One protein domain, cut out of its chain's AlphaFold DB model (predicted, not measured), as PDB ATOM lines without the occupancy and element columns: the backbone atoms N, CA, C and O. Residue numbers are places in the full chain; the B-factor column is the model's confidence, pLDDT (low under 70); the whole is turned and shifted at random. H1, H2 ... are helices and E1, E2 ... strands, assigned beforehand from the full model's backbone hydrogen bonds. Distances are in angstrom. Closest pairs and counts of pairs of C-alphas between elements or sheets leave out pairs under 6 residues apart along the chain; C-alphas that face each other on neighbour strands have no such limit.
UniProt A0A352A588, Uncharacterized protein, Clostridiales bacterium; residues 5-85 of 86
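Overview. This is residues 5 to 85 of the 86 residues of an uncharacterized protein of Clostridiales bacterium (UniProt A0A352A588). A small twisted sheet of four antiparallel strands, E1 E2 E3 E4 in that order, has one long helix, H1, slanting over one face, while the other face is bare. Beyond the sheet, residues 79 to 85, of which 79 to 83 belong to H1, stick out free, and at the far end of the length lies a loop before E1, within residues 5 to 19. The printed part has 81 residues, with four named strands followed by one named helix; the class is mixed, helices and strands. The whole is only just loose, close to compact, with a radius of gyration of the C-alphas of 14.1 A, and a rod in outline, 50 by 22 by 19 A.

Along the chain. Residues 5 to 19 hold no named element. E1 is residues 20 to 22, with C-alpha 20 at (-42.103, -7.928, 38.991). E2 is residues 29 to 33, 13.8 A long, E3 residues 41 to 45, 13.4 A, and E4 residues 50 to 54, 10.2 A. H1 is residues 60 to 83, 34.5 A long, ending at C-alpha 83 (-30.657, 6.867, 9.791).

Arrangement. The strands form a meander, each the antiparallel neighbour of the one before. In the hairpin E1 and E2, N 21 and O 31 are 2.8 A apart, within hydrogen-bond range; in E2 and E3, N 32 and O 42, 2.7 A; in E3 and E4, N 43 and O 53, 2.8 A. H1 is on the sheet at a height of 8.8 A, over E2 and E3, slantwise to the strands at 36 degrees to E2 on the local plane. Its closest C-alphas to E3 are those of Ala 67 and Leu 43, 6.1 A apart. In H1 every O i to N i+4 pair is within hydrogen-bond range. E1 and E4 are apart.

Size, cuts and confidence. The C-alphas farthest apart, of Lys 12 and Ile 85, are 50.0 A apart. The printed part has no cut and no long link. Residues 7 to 18 have pLDDT under 70.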
ATOM      1  N   TRP A   5     -47.639 -10.736  36.091       82.75
ATOM      2  CA  TRP A   5     -47.159 -10.454  37.440       82.75
ATOM      3  C   TRP A   5     -46.398 -11.648  38.011       82.75
ATOM      4  O   TRP A   5     -46.824 -12.797  37.870       82.75
ATOM      5  N   LYS A   6     -45.282 -11.384  38.688       77.12
ATOM      6  CA  LYS A   6     -44.532 -12.382  39.455       77.12
ATOM      7  C   LYS A   6     -44.269 -11.852  40.863       77.12
ATOM      8  O   LYS A   6     -43.732 -10.761  41.038       77.12
ATOM      9  N   GLY A   7     -44.654 -12.639  41.865       68.75
ATOM     10  CA  GLY A   7     -44.268 -12.429  43.263       68.75
ATOM     11  C   GLY A   7     -42.837 -12.871  43.539       68.75
ATOM     12  O   GLY A   7     -42.215 -13.568  42.729       68.75
ATOM     13  N   ASN A   8     -42.318 -12.498  44.710       64.38
ATOM     14  CA  ASN A   8     -41.047 -13.033  45.171       64.38
ATOM     15  C   ASN A   8     -41.229 -14.517  45.532       64.38
ATOM     16  O   ASN A   8     -41.743 -14.867  46.595       64.38
ATOM     17  N   GLN A   9     -40.818 -15.413  44.630       54.84
ATOM     18  CA  GLN A   9     -40.993 -16.861  44.808       54.84
ATOM     19  C   GLN A   9     -40.332 -17.401  46.082       54.84
ATOM     20  O   GLN A   9     -40.771 -18.429  46.595       54.84
ATOM     21  N   ARG A  10     -39.321 -16.711  46.628       56.53
ATOM     22  CA  ARG A  10     -38.647 -17.133  47.863       56.53
ATOM     23  C   ARG A  10     -39.569 -17.092  49.087       56.53
ATOM     24  O   ARG A  10     -39.342 -17.857  50.019       56.53
ATOM     25  N   TYR A  11     -40.608 -16.255  49.072       56.16
ATOM     26  CA  TYR A  11     -41.447 -15.988  50.244       56.16
ATOM     27  C   TYR A  11     -42.927 -16.353  50.064       56.16
ATOM     28  O   TYR A  11     -43.712 -16.126  50.978       56.16
ATOM     29  N   LYS A  12     -43.314 -16.970  48.930       58.47
ATOM     30  CA  LYS A  12     -44.716 -17.334  48.614       58.47
ATOM     31  C   LYS A  12     -45.695 -16.167  48.834       58.47
ATOM     32  O   LYS A  12     -46.818 -16.373  49.290       58.47
ATOM     33  N   GLU A  13     -45.244 -14.951  48.549       58.88
ATOM     34  CA  GLU A  13     -46.038 -13.742  48.745       58.88
ATOM     35  C   GLU A  13     -47.217 -13.704  47.761       58.88
ATOM     36  O   GLU A  13     -47.126 -14.220  46.643       58.88
ATOM     37  N   ASP A  14     -48.328 -13.112  48.203       59.69
ATOM     38  CA  ASP A  14     -49.531 -12.900  47.395       59.69
ATOM     39  C   ASP A  14     -49.179 -12.165  46.086       59.69
ATOM     40  O   ASP A  14     -48.251 -11.360  46.033       59.69
ATOM     41  N   ILE A  15     -49.928 -12.409  45.010       53.78
ATOM     42  CA  ILE A  15     -49.766 -11.686  43.744       53.78
ATOM     43  C   ILE A  15     -50.021 -10.179  43.925       53.78
ATOM     44  O   ILE A  15     -49.498  -9.375  43.160       53.78
ATOM     45  N   SER A  16     -50.760  -9.789  44.973       54.94
ATOM     46  CA  SER A  16     -50.900  -8.395  45.423       54.94
ATOM     47  C   SER A  16     -49.586  -7.772  45.933       54.94
ATOM     48  O   SER A  16     -49.463  -6.553  45.992       54.94
ATOM     49  N   GLN A  17     -48.594  -8.603  46.261       63.41
ATOM     50  CA  GLN A  17     -47.219  -8.249  46.629       63.41
ATOM     51  C   GLN A  17     -46.243  -8.537  45.480       63.41
ATOM     52  O   GLN A  17     -45.049  -8.758  45.705       63.41
ATOM     53  N   ALA A  18     -46.738  -8.592  44.240       63.41
ATOM     54  CA  ALA A  18     -45.894  -8.859  43.093       63.41
ATOM     55  C   ALA A  18     -44.705  -7.891  43.052       63.41
ATOM     56  O   ALA A  18     -44.837  -6.681  43.226       63.41
ATOM     57  N   THR A  19     -43.522  -8.457  42.848       79.25
ATOM     58  CA  THR A  19     -42.261  -7.715  42.815       79.25
ATOM     59  C   THR A  19     -41.809  -7.451  41.392       79.25
ATOM     60  O   THR A  19     -40.904  -6.648  41.191       79.25
ATOM     61  N   ILE A  20     -42.422  -8.108  40.403       86.06
ATOM     62  CA  ILE A  20     -42.103  -7.928  38.991       86.06
ATOM     63  C   ILE A  20     -43.389  -7.889  38.162       86.06
ATOM     64  O   ILE A  20     -44.213  -8.803  38.243       86.06
ATOM     65  N   LEU A  21     -43.512  -6.874  37.313       86.12
ATOM     66  CA  LEU A  21     -44.504  -6.770  36.249       86.12
ATOM     67  C   LEU A  21     -43.793  -6.828  34.898       86.12
ATOM     68  O   LEU A  21     -43.006  -5.947  34.572       86.12
ATOM     69  N   THR A  22     -44.070  -7.848  34.090       90.69
ATOM     70  CA  THR A  22     -43.606  -7.899  32.699       90.69
ATOM     71  C   THR A  22     -44.728  -7.446  31.775       90.69
ATOM     72  O   THR A  22     -45.810  -8.047  31.762       90.69
ATOM     73  N   LEU A  23     -44.454  -6.406  30.986       87.50
ATOM     74  CA  LEU A  23     -45.399  -5.885  30.008       87.50
ATOM     75  C   LEU A  23     -45.442  -6.801  28.791       87.50
ATOM     76  O   LEU A  23     -44.414  -7.302  28.325       87.50
ATOM     77  N   ASN A  24     -46.635  -6.995  28.239       79.75
ATOM     78  CA  ASN A  24     -46.771  -7.704  26.978       79.75
ATOM     79  C   ASN A  24     -46.458  -6.764  25.804       79.75
ATOM     80  O   ASN A  24     -47.353  -6.188  25.184       79.75
ATOM     81  N   SER A  25     -45.171  -6.625  25.507       78.62
ATOM     82  CA  SER A  25     -44.643  -5.806  24.421       78.62
ATOM     83  C   SER A  25     -43.662  -6.638  23.573       78.62
ATOM     84  O   SER A  25     -43.115  -7.619  24.080       78.62
ATOM     85  N   PRO A  26     -43.422  -6.284  22.291       80.88
ATOM     86  CA  PRO A  26     -42.381  -6.934  21.484       80.88
ATOM     87  C   PRO A  26     -40.990  -6.793  22.121       80.88
ATOM     88  O   PRO A  26     -40.123  -7.641  21.930       80.88
ATOM     89  N   PHE A  27     -40.802  -5.748  22.926       82.56
ATOM     90  CA  PHE A  27     -39.633  -5.545  23.768       82.56
ATOM     91  C   PHE A  27     -39.891  -6.143  25.152       82.56
ATOM     92  O   PHE A  27     -40.964  -5.973  25.739       82.56
ATOM     93  N   LYS A  28     -38.906  -6.851  25.702       88.31
ATOM     94  CA  LYS A  28     -39.016  -7.464  27.029       88.31
ATOM     95  C   LYS A  28     -38.858  -6.394  28.117       88.31
ATOM     96  O   LYS A  28     -37.786  -6.255  28.697       88.31
ATOM     97  N   ILE A  29     -39.933  -5.648  28.371       94.00
ATOM     98  CA  ILE A  29     -40.008  -4.596  29.392       94.00
ATOM     99  C   ILE A  29     -40.469  -5.221  30.708       94.00
ATOM    100  O   ILE A  29     -41.506  -5.887  30.756       94.00
ATOM    101  N   SER A  30     -39.698  -5.024  31.774       94.19
ATOM    102  CA  SER A  30     -40.052  -5.460  33.126       94.19
ATOM    103  C   SER A  30     -39.922  -4.311  34.116       94.19
ATOM    104  O   SER A  30     -39.004  -3.502  34.020       94.19
ATOM    105  N   ILE A  31     -40.849  -4.246  35.064       94.56
ATOM    106  CA  ILE A  31     -40.857  -3.289  36.164       94.56
ATOM    107  C   ILE A  31     -40.659  -4.072  37.454       94.56
ATOM    108  O   ILE A  31     -41.365  -5.047  37.698       94.56
ATOM    109  N   HIS A  32     -39.695  -3.654  38.261       92.75
ATOM    110  CA  HIS A  32     -39.217  -4.350  39.442       92.75
ATOM    111  C   HIS A  32     -39.417  -3.504  40.697       92.75
ATOM    112  O   HIS A  32     -39.156  -2.302  40.704       92.75
ATOM    113  N   LYS A  33     -39.793  -4.167  41.788       90.00
ATOM    114  CA  LYS A  33     -39.720  -3.659  43.154       90.00
ATOM    115  C   LYS A  33     -38.610  -4.409  43.886       90.00
ATOM    116  O   LYS A  33     -38.752  -5.595  44.190       90.00
ATOM    117  N   TYR A  34     -37.497  -3.731  44.154       84.31
ATOM    118  CA  TYR A  34     -36.331  -4.339  44.801       84.31
ATOM    119  C   TYR A  34     -36.422  -4.296  46.330       84.31
ATOM    120  O   TYR A  34     -36.724  -3.263  46.931       84.31
ATOM    121  N   SER A  35     -36.108  -5.420  46.979       80.94
ATOM    122  CA  SER A  35     -36.007  -5.489  48.440       80.94
ATOM    123  C   SER A  35     -34.905  -4.558  48.954       80.94
ATOM    124  O   SER A  35     -33.795  -4.558  48.431       80.94
ATOM    125  N   GLY A  36     -35.201  -3.780  49.997       80.44
ATOM    126  CA  GLY A  36     -34.253  -2.815  50.569       80.44
ATOM    127  C   GLY A  36     -34.181  -1.466  49.841       80.44
ATOM    128  O   GLY A  36     -33.515  -0.561  50.333       80.44
ATOM    129  N   CYS A  37     -34.907  -1.285  48.730       81.44
ATOM    130  CA  CYS A  37     -34.969  -0.023  47.975       81.44
ATOM    131  C   CYS A  37     -36.243   0.801  48.259       81.44
ATOM    132  O   CYS A  37     -36.572   1.735  47.525       81.44
ATOM    133  N   GLY A  38     -36.963   0.463  49.333       83.38
ATOM    134  CA  GLY A  38     -38.267   1.042  49.649       83.38
ATOM    135  C   GLY A  38     -39.359   0.553  48.694       83.38
ATOM    136  O   GLY A  38     -39.322  -0.580  48.218       83.38
ATOM    137  N   ASN A  39     -40.342   1.410  48.423       86.12
ATOM    138  CA  ASN A  39     -41.477   1.100  47.549       86.12
ATOM    139  C   ASN A  39     -41.291   1.555  46.095       86.12
ATOM    140  O   ASN A  39     -42.216   1.433  45.297       86.12
ATOM    141  N   LYS A  40     -40.102   2.051  45.743       91.00
ATOM    142  CA  LYS A  40     -39.804   2.541  44.398       91.00
ATOM    143  C   LYS A  40     -39.838   1.417  43.368       91.00
ATOM    144  O   LYS A  40     -39.410   0.293  43.640       91.00
ATOM    145  N   LEU A  41     -40.294   1.773  42.174       93.88
ATOM    146  CA  LEU A  41     -40.354   0.897  41.014       93.88
ATOM    147  C   LEU A  41     -39.240   1.220  40.015       93.88
ATOM    148  O   LEU A  41     -38.853   2.377  39.832       93.88
ATOM    149  N   TYR A  42     -38.722   0.177  39.376       95.44
ATOM    150  CA  TYR A  42     -37.536   0.234  38.529       95.44
ATOM    151  C   TYR A  42     -37.780  -0.455  37.192       95.44
ATOM    152  O   TYR A  42     -38.309  -1.559  37.157       95.44
ATOM    153  N   LEU A  43     -37.364   0.163  36.095       96.31
ATOM    154  CA  LEU A  43     -37.410  -0.400  34.751       96.31
ATOM    155  C   LEU A  43     -36.162  -1.242  34.464       96.31
ATOM    156  O   LEU A  43     -35.034  -0.800  34.686       96.31
ATOM    157  N   THR A  44     -36.394  -2.405  33.860       95.31
ATOM    158  CA  THR A  44     -35.394  -3.205  33.153       95.31
ATOM    159  C   THR A  44     -35.900  -3.498  31.736       95.31
ATOM    160  O   THR A  44     -37.012  -4.001  31.543       95.31
ATOM    161  N   CYS A  45     -35.090  -3.192  30.723       94.69
ATOM    162  CA  CYS A  45     -35.362  -3.483  29.318       94.69
ATOM    163  C   CYS A  45     -34.054  -3.770  28.571       94.69
ATOM    164  O   CYS A  45     -33.285  -2.863  28.262       94.69
ATOM    165  N   ALA A  46     -33.836  -5.040  28.221       91.44
ATOM    166  CA  ALA A  46     -32.606  -5.482  27.557       91.44
ATOM    167  C   ALA A  46     -32.405  -4.867  26.161       91.44
ATOM    168  O   ALA A  46     -31.276  -4.729  25.711       91.44
ATOM    169  N   THR A  47     -33.486  -4.497  25.464       90.69
ATOM    170  CA  THR A  47     -33.407  -3.920  24.110       90.69
ATOM    171  C   THR A  47     -32.669  -2.583  24.079       90.69
ATOM    172  O   THR A  47     -32.028  -2.276  23.082       90.69
ATOM    173  N   ILE A  48     -32.766  -1.801  25.153       93.31
ATOM    174  CA  ILE A  48     -32.165  -0.466  25.262       93.31
ATOM    175  C   ILE A  48     -31.056  -0.423  26.322       93.31
ATOM    176  O   ILE A  48     -30.731   0.649  26.814       93.31
ATOM    177  N   ASP A  49     -30.537  -1.590  26.723       93.06
ATOM    178  CA  ASP A  49     -29.542  -1.742  27.798       93.06
ATOM    179  C   ASP A  49     -29.912  -1.004  29.104       93.06
ATOM    180  O   ASP A  49     -29.072  -0.477  29.829       93.06
ATOM    181  N   ALA A  50     -31.213  -0.943  29.408       93.69
ATOM    182  CA  ALA A  50     -31.707  -0.328  30.631       93.69
ATOM    183  C   ALA A  50     -31.787  -1.382  31.732       93.69
ATOM    184  O   ALA A  50     -32.588  -2.318  31.641       93.69
ATOM    185  N   ASP A  51     -31.014  -1.195  32.797       93.25
ATOM    186  CA  ASP A  51     -31.115  -1.994  34.013       93.25
ATOM    187  C   ASP A  51     -31.267  -1.105  35.249       93.25
ATOM    188  O   ASP A  51     -30.565  -0.108  35.415       93.25
ATOM    189  N   CYS A  52     -32.207  -1.472  36.120       92.25
ATOM    190  CA  CYS A  52     -32.484  -0.782  37.379       92.25
ATOM    191  C   CYS A  52     -32.728   0.737  37.237       92.25
ATOM    192  O   CYS A  52     -32.368   1.518  38.122       92.25
ATOM    193  N   VAL A  53     -33.388   1.174  36.159       96.00
ATOM    194  CA  VAL A  53     -33.727   2.591  35.954       96.00
ATOM    195  C   VAL A  53     -34.870   2.979  36.889       96.00
ATOM    196  O   VAL A  53     -35.981   2.473  36.766       96.00
ATOM    197  N   ASN A  54     -34.616   3.875  37.839       95.94
ATOM    198  CA  ASN A  54     -35.629   4.333  38.792       95.94
ATOM    199  C   ASN A  54     -36.756   5.098  38.075       95.94
ATOM    200  O   ASN A  54     -36.504   6.105  37.419       95.94
ATOM    201  N   LEU A  55     -38.004   4.655  38.242       96.62
ATOM    202  CA  LEU A  55     -39.186   5.294  37.645       96.62
ATOM    203  C   LEU A  55     -39.742   6.440  38.507       96.62
ATOM    204  O   LEU A  55     -40.684   7.130  38.113       96.62
ATOM    205  N   HIS A  56     -39.152   6.665  39.682       95.44
ATOM    206  CA  HIS A  56     -39.530   7.715  40.629       95.44
ATOM    207  C   HIS A  56     -41.020   7.684  40.991       95.44
ATOM    208  O   HIS A  56     -41.646   8.727  41.150       95.44
ATOM    209  N   THR A  57     -41.586   6.485  41.095       94.12
ATOM    210  CA  THR A  57     -42.966   6.255  41.522       94.12
ATOM    211  C   THR A  57     -43.070   4.934  42.282       94.12
ATOM    212  O   THR A  57     -42.204   4.060  42.166       94.12
ATOM    213  N   GLU A  58     -44.120   4.831  43.087       92.88
ATOM    214  CA  GLU A  58     -44.542   3.629  43.808       92.88
ATOM    215  C   GLU A  58     -45.847   3.054  43.221       92.88
ATOM    216  O   GLU A  58     -46.255   1.954  43.590       92.88
ATOM    217  N   ASP A  59     -46.495   3.788  42.306       91.56
ATOM    218  CA  ASP A  59     -47.723   3.384  41.623       91.56
ATOM    219  C   ASP A  59     -47.399   2.605  40.342       91.56
ATOM    220  O   ASP A  59     -46.611   3.037  39.500       91.56
ATOM    221  N   TRP A  60     -48.013   1.433  40.188       89.75
ATOM    222  CA  TRP A  60     -47.730   0.543  39.064       89.75
ATOM    223  C   TRP A  60     -48.260   1.049  37.722       89.75
ATOM    224  O   TRP A  60     -47.639   0.758  36.701       89.75
ATOM    225  N   ASN A  61     -49.365   1.801  37.704       91.75
ATOM    226  CA  ASN A  61     -49.907   2.345  36.459       91.75
ATOM    227  C   ASN A  61     -49.011   3.481  35.959       91.75
ATOM    228  O   ASN A  61     -48.618   3.494  34.796       91.75
ATOM    229  N   GLU A  62     -48.603   4.379  36.861       95.56
ATOM    230  CA  GLU A  62     -47.639   5.433  36.538       95.56
ATOM    231  C   GLU A  62     -46.290   4.834  36.100       95.56
ATOM    232  O   GLU A  62     -45.661   5.312  35.153       95.56
ATOM    233  N   ALA A  63     -45.844   3.757  36.755       94.38
ATOM    234  CA  ALA A  63     -44.628   3.048  36.371       94.38
ATOM    235  C   ALA A  63     -44.730   2.430  34.969       94.38
ATOM    236  O   ALA A  63     -43.762   2.499  34.213       94.38
ATOM    237  N   GLU A  64     -45.878   1.848  34.610       93.81
ATOM    238  CA  GLU A  64     -46.130   1.303  33.272       93.81
ATOM    239  C   GLU A  64     -46.048   2.394  32.198       93.81
ATOM    240  O   GLU A  64     -45.306   2.241  31.224       93.81
ATOM    241  N   GLU A  65     -46.721   3.529  32.405       95.31
ATOM    242  CA  GLU A  65     -46.682   4.669  31.481       95.31
ATOM    243  C   GLU A  65     -45.256   5.212  31.299       95.31
ATOM    244  O   GLU A  65     -44.787   5.383  30.167       95.31
ATOM    245  N   LYS A  66     -44.527   5.413  32.404       97.06
ATOM    246  CA  LYS A  66     -43.137   5.894  32.380       97.06
ATOM    247  C   LYS A  66     -42.191   4.912  31.701       97.06
ATOM    248  O   LYS A  66     -41.374   5.324  30.879       97.06
ATOM    249  N   ALA A  67     -42.303   3.620  32.011       95.69
ATOM    250  CA  ALA A  67     -41.487   2.576  31.401       95.69
ATOM    251  C   ALA A  67     -41.663   2.545  29.877       95.69
ATOM    252  O   ALA A  67     -40.678   2.488  29.140       95.69
ATOM    253  N   ILE A  68     -42.908   2.633  29.399       94.69
ATOM    254  CA  ILE A  68     -43.214   2.687  27.966       94.69
ATOM    255  C   ILE A  68     -42.634   3.955  27.332       94.69
ATOM    256  O   ILE A  68     -42.072   3.867  26.241       94.69
ATOM    257  N   SER A  69     -42.757   5.112  27.992       96.06
ATOM    258  CA  SER A  69     -42.207   6.377  27.489       96.06
ATOM    259  C   SER A  69     -40.690   6.304  27.314       96.06
ATOM    260  O   SER A  69     -40.195   6.580  26.226       96.06
ATOM    261  N   ILE A  70     -39.964   5.849  28.340       96.00
ATOM    262  CA  ILE A  70     -38.498   5.718  28.298       96.00
ATOM    263  C   ILE A  70     -38.072   4.788  27.160       96.00
ATOM    264  O   ILE A  70     -37.203   5.133  26.364       96.00
ATOM    265  N   VAL A  71     -38.703   3.614  27.045       94.88
ATOM    266  CA  VAL A  71     -38.347   2.638  26.004       94.88
ATOM    267  C   VAL A  71     -38.623   3.179  24.603       94.88
ATOM    268  O   VAL A  71     -37.807   2.973  23.707       94.88
ATOM    269  N   LYS A  72     -39.740   3.889  24.400       94.62
ATOM    270  CA  LYS A  72     -40.038   4.540  23.118       94.62
ATOM    271  C   LYS A  72     -38.991   5.591  22.765       94.62
ATOM    272  O   LYS A  72     -38.481   5.557  21.649       94.62
ATOM    273  N   ASP A  73     -38.652   6.469  23.705       95.81
ATOM    274  CA  ASP A  73     -37.693   7.548  23.473       95.81
ATOM    275  C   ASP A  73     -36.305   7.000  23.116       95.81
ATOM    276  O   ASP A  73     -35.689   7.463  22.156       95.81
ATOM    277  N   GLU A  74     -35.827   5.975  23.826       95.38
ATOM    278  CA  GLU A  74     -34.535   5.342  23.528       95.38
ATOM    279  C   GLU A  74     -34.531   4.617  22.175       95.38
ATOM    280  O   GLU A  74     -33.584   4.752  21.399       95.38
ATOM    281  N   ILE A  75     -35.612   3.915  21.820       93.19
ATOM    282  CA  ILE A  75     -35.737   3.291  20.494       93.19
ATOM    283  C   ILE A  75     -35.749   4.349  19.385       93.19
ATOM    284  O   ILE A  75     -35.100   4.163  18.355       93.19
ATOM    285  N   SER A  76     -36.456   5.464  19.580       94.44
ATOM    286  CA  SER A  76     -36.479   6.563  18.614       94.44
ATOM    287  C   SER A  76     -35.098   7.189  18.422       94.44
ATOM    288  O   SER A  76     -34.717   7.458  17.283       94.44
ATOM    289  N   LYS A  77     -34.318   7.366  19.497       94.31
ATOM    290  CA  LYS A  77     -32.924   7.831  19.401       94.31
ATOM    291  C   LYS A  77     -32.070   6.862  18.585       94.31
ATOM    292  O   LYS A  77     -31.414   7.298  17.645       94.31
ATOM    293  N   LEU A  78     -32.134   5.563  18.886       91.12
ATOM    294  CA  LEU A  78     -31.392   4.533  18.150       91.12
ATOM    295  C   LEU A  78     -31.749   4.523  16.659       91.12
ATOM    296  O   LEU A  78     -30.860   4.472  15.812       91.12
ATOM    297  N   TYR A  79     -33.039   4.605  16.331       92.12
ATOM    298  CA  TYR A  79     -33.503   4.655  14.946       92.12
ATOM    299  C   TYR A  79     -32.975   5.891  14.205       92.12
ATOM    300  O   TYR A  79     -32.465   5.766  13.092       92.12
ATOM    301  N   ASN A  80     -33.044   7.069  14.833       93.56
ATOM    302  CA  ASN A  80     -32.527   8.304  14.246       93.56
ATOM    303  C   ASN A  80     -31.009   8.221  14.030       93.56
ATOM    304  O   ASN A  80     -30.541   8.519  12.935       93.56
ATOM    305  N   SER A  81     -30.248   7.720  15.006       91.25
ATOM    306  CA  SER A  81     -28.801   7.525  14.851       91.25
ATOM    307  C   SER A  81     -28.446   6.542  13.732       91.25
ATOM    308  O   SER A  81     -27.481   6.763  13.012       91.25
ATOM    309  N   LEU A  82     -29.227   5.474  13.534       91.12
ATOM    310  CA  LEU A  82     -29.032   4.556  12.402       91.12
ATOM    311  C   LEU A  82     -29.345   5.216  11.054       91.12
ATOM    312  O   LEU A  82     -28.713   4.887  10.051       91.12
ATOM    313  N   SER A  83     -30.309   6.140  11.016       88.00
ATOM    314  CA  SER A  83     -30.657   6.867   9.791       88.00
ATOM    315  C   SER A  83     -29.559   7.827   9.327       88.00
ATOM    316  O   SER A  83     -29.459   8.081   8.134       88.00
ATOM    317  N   GLU A  84     -28.704   8.293  10.241       87.50
ATOM    318  CA  GLU A  84     -27.558   9.170   9.956       87.50
ATOM    319  C   GLU A  84     -26.320   8.415   9.430       87.50
ATOM    320  O   GLU A  84     -25.351   9.042   9.009       87.50
ATOM    321  N   ILE A  85     -26.332   7.076   9.465       85.44
ATOM    322  CA  ILE A  85     -25.219   6.218   9.013       85.44
ATOM    323  C   ILE A  85     -25.392   5.779   7.539       85.44
ATOM    324  O   ILE A  85     -24.462   5.216   6.959       85.44
TER     325      ILE A  85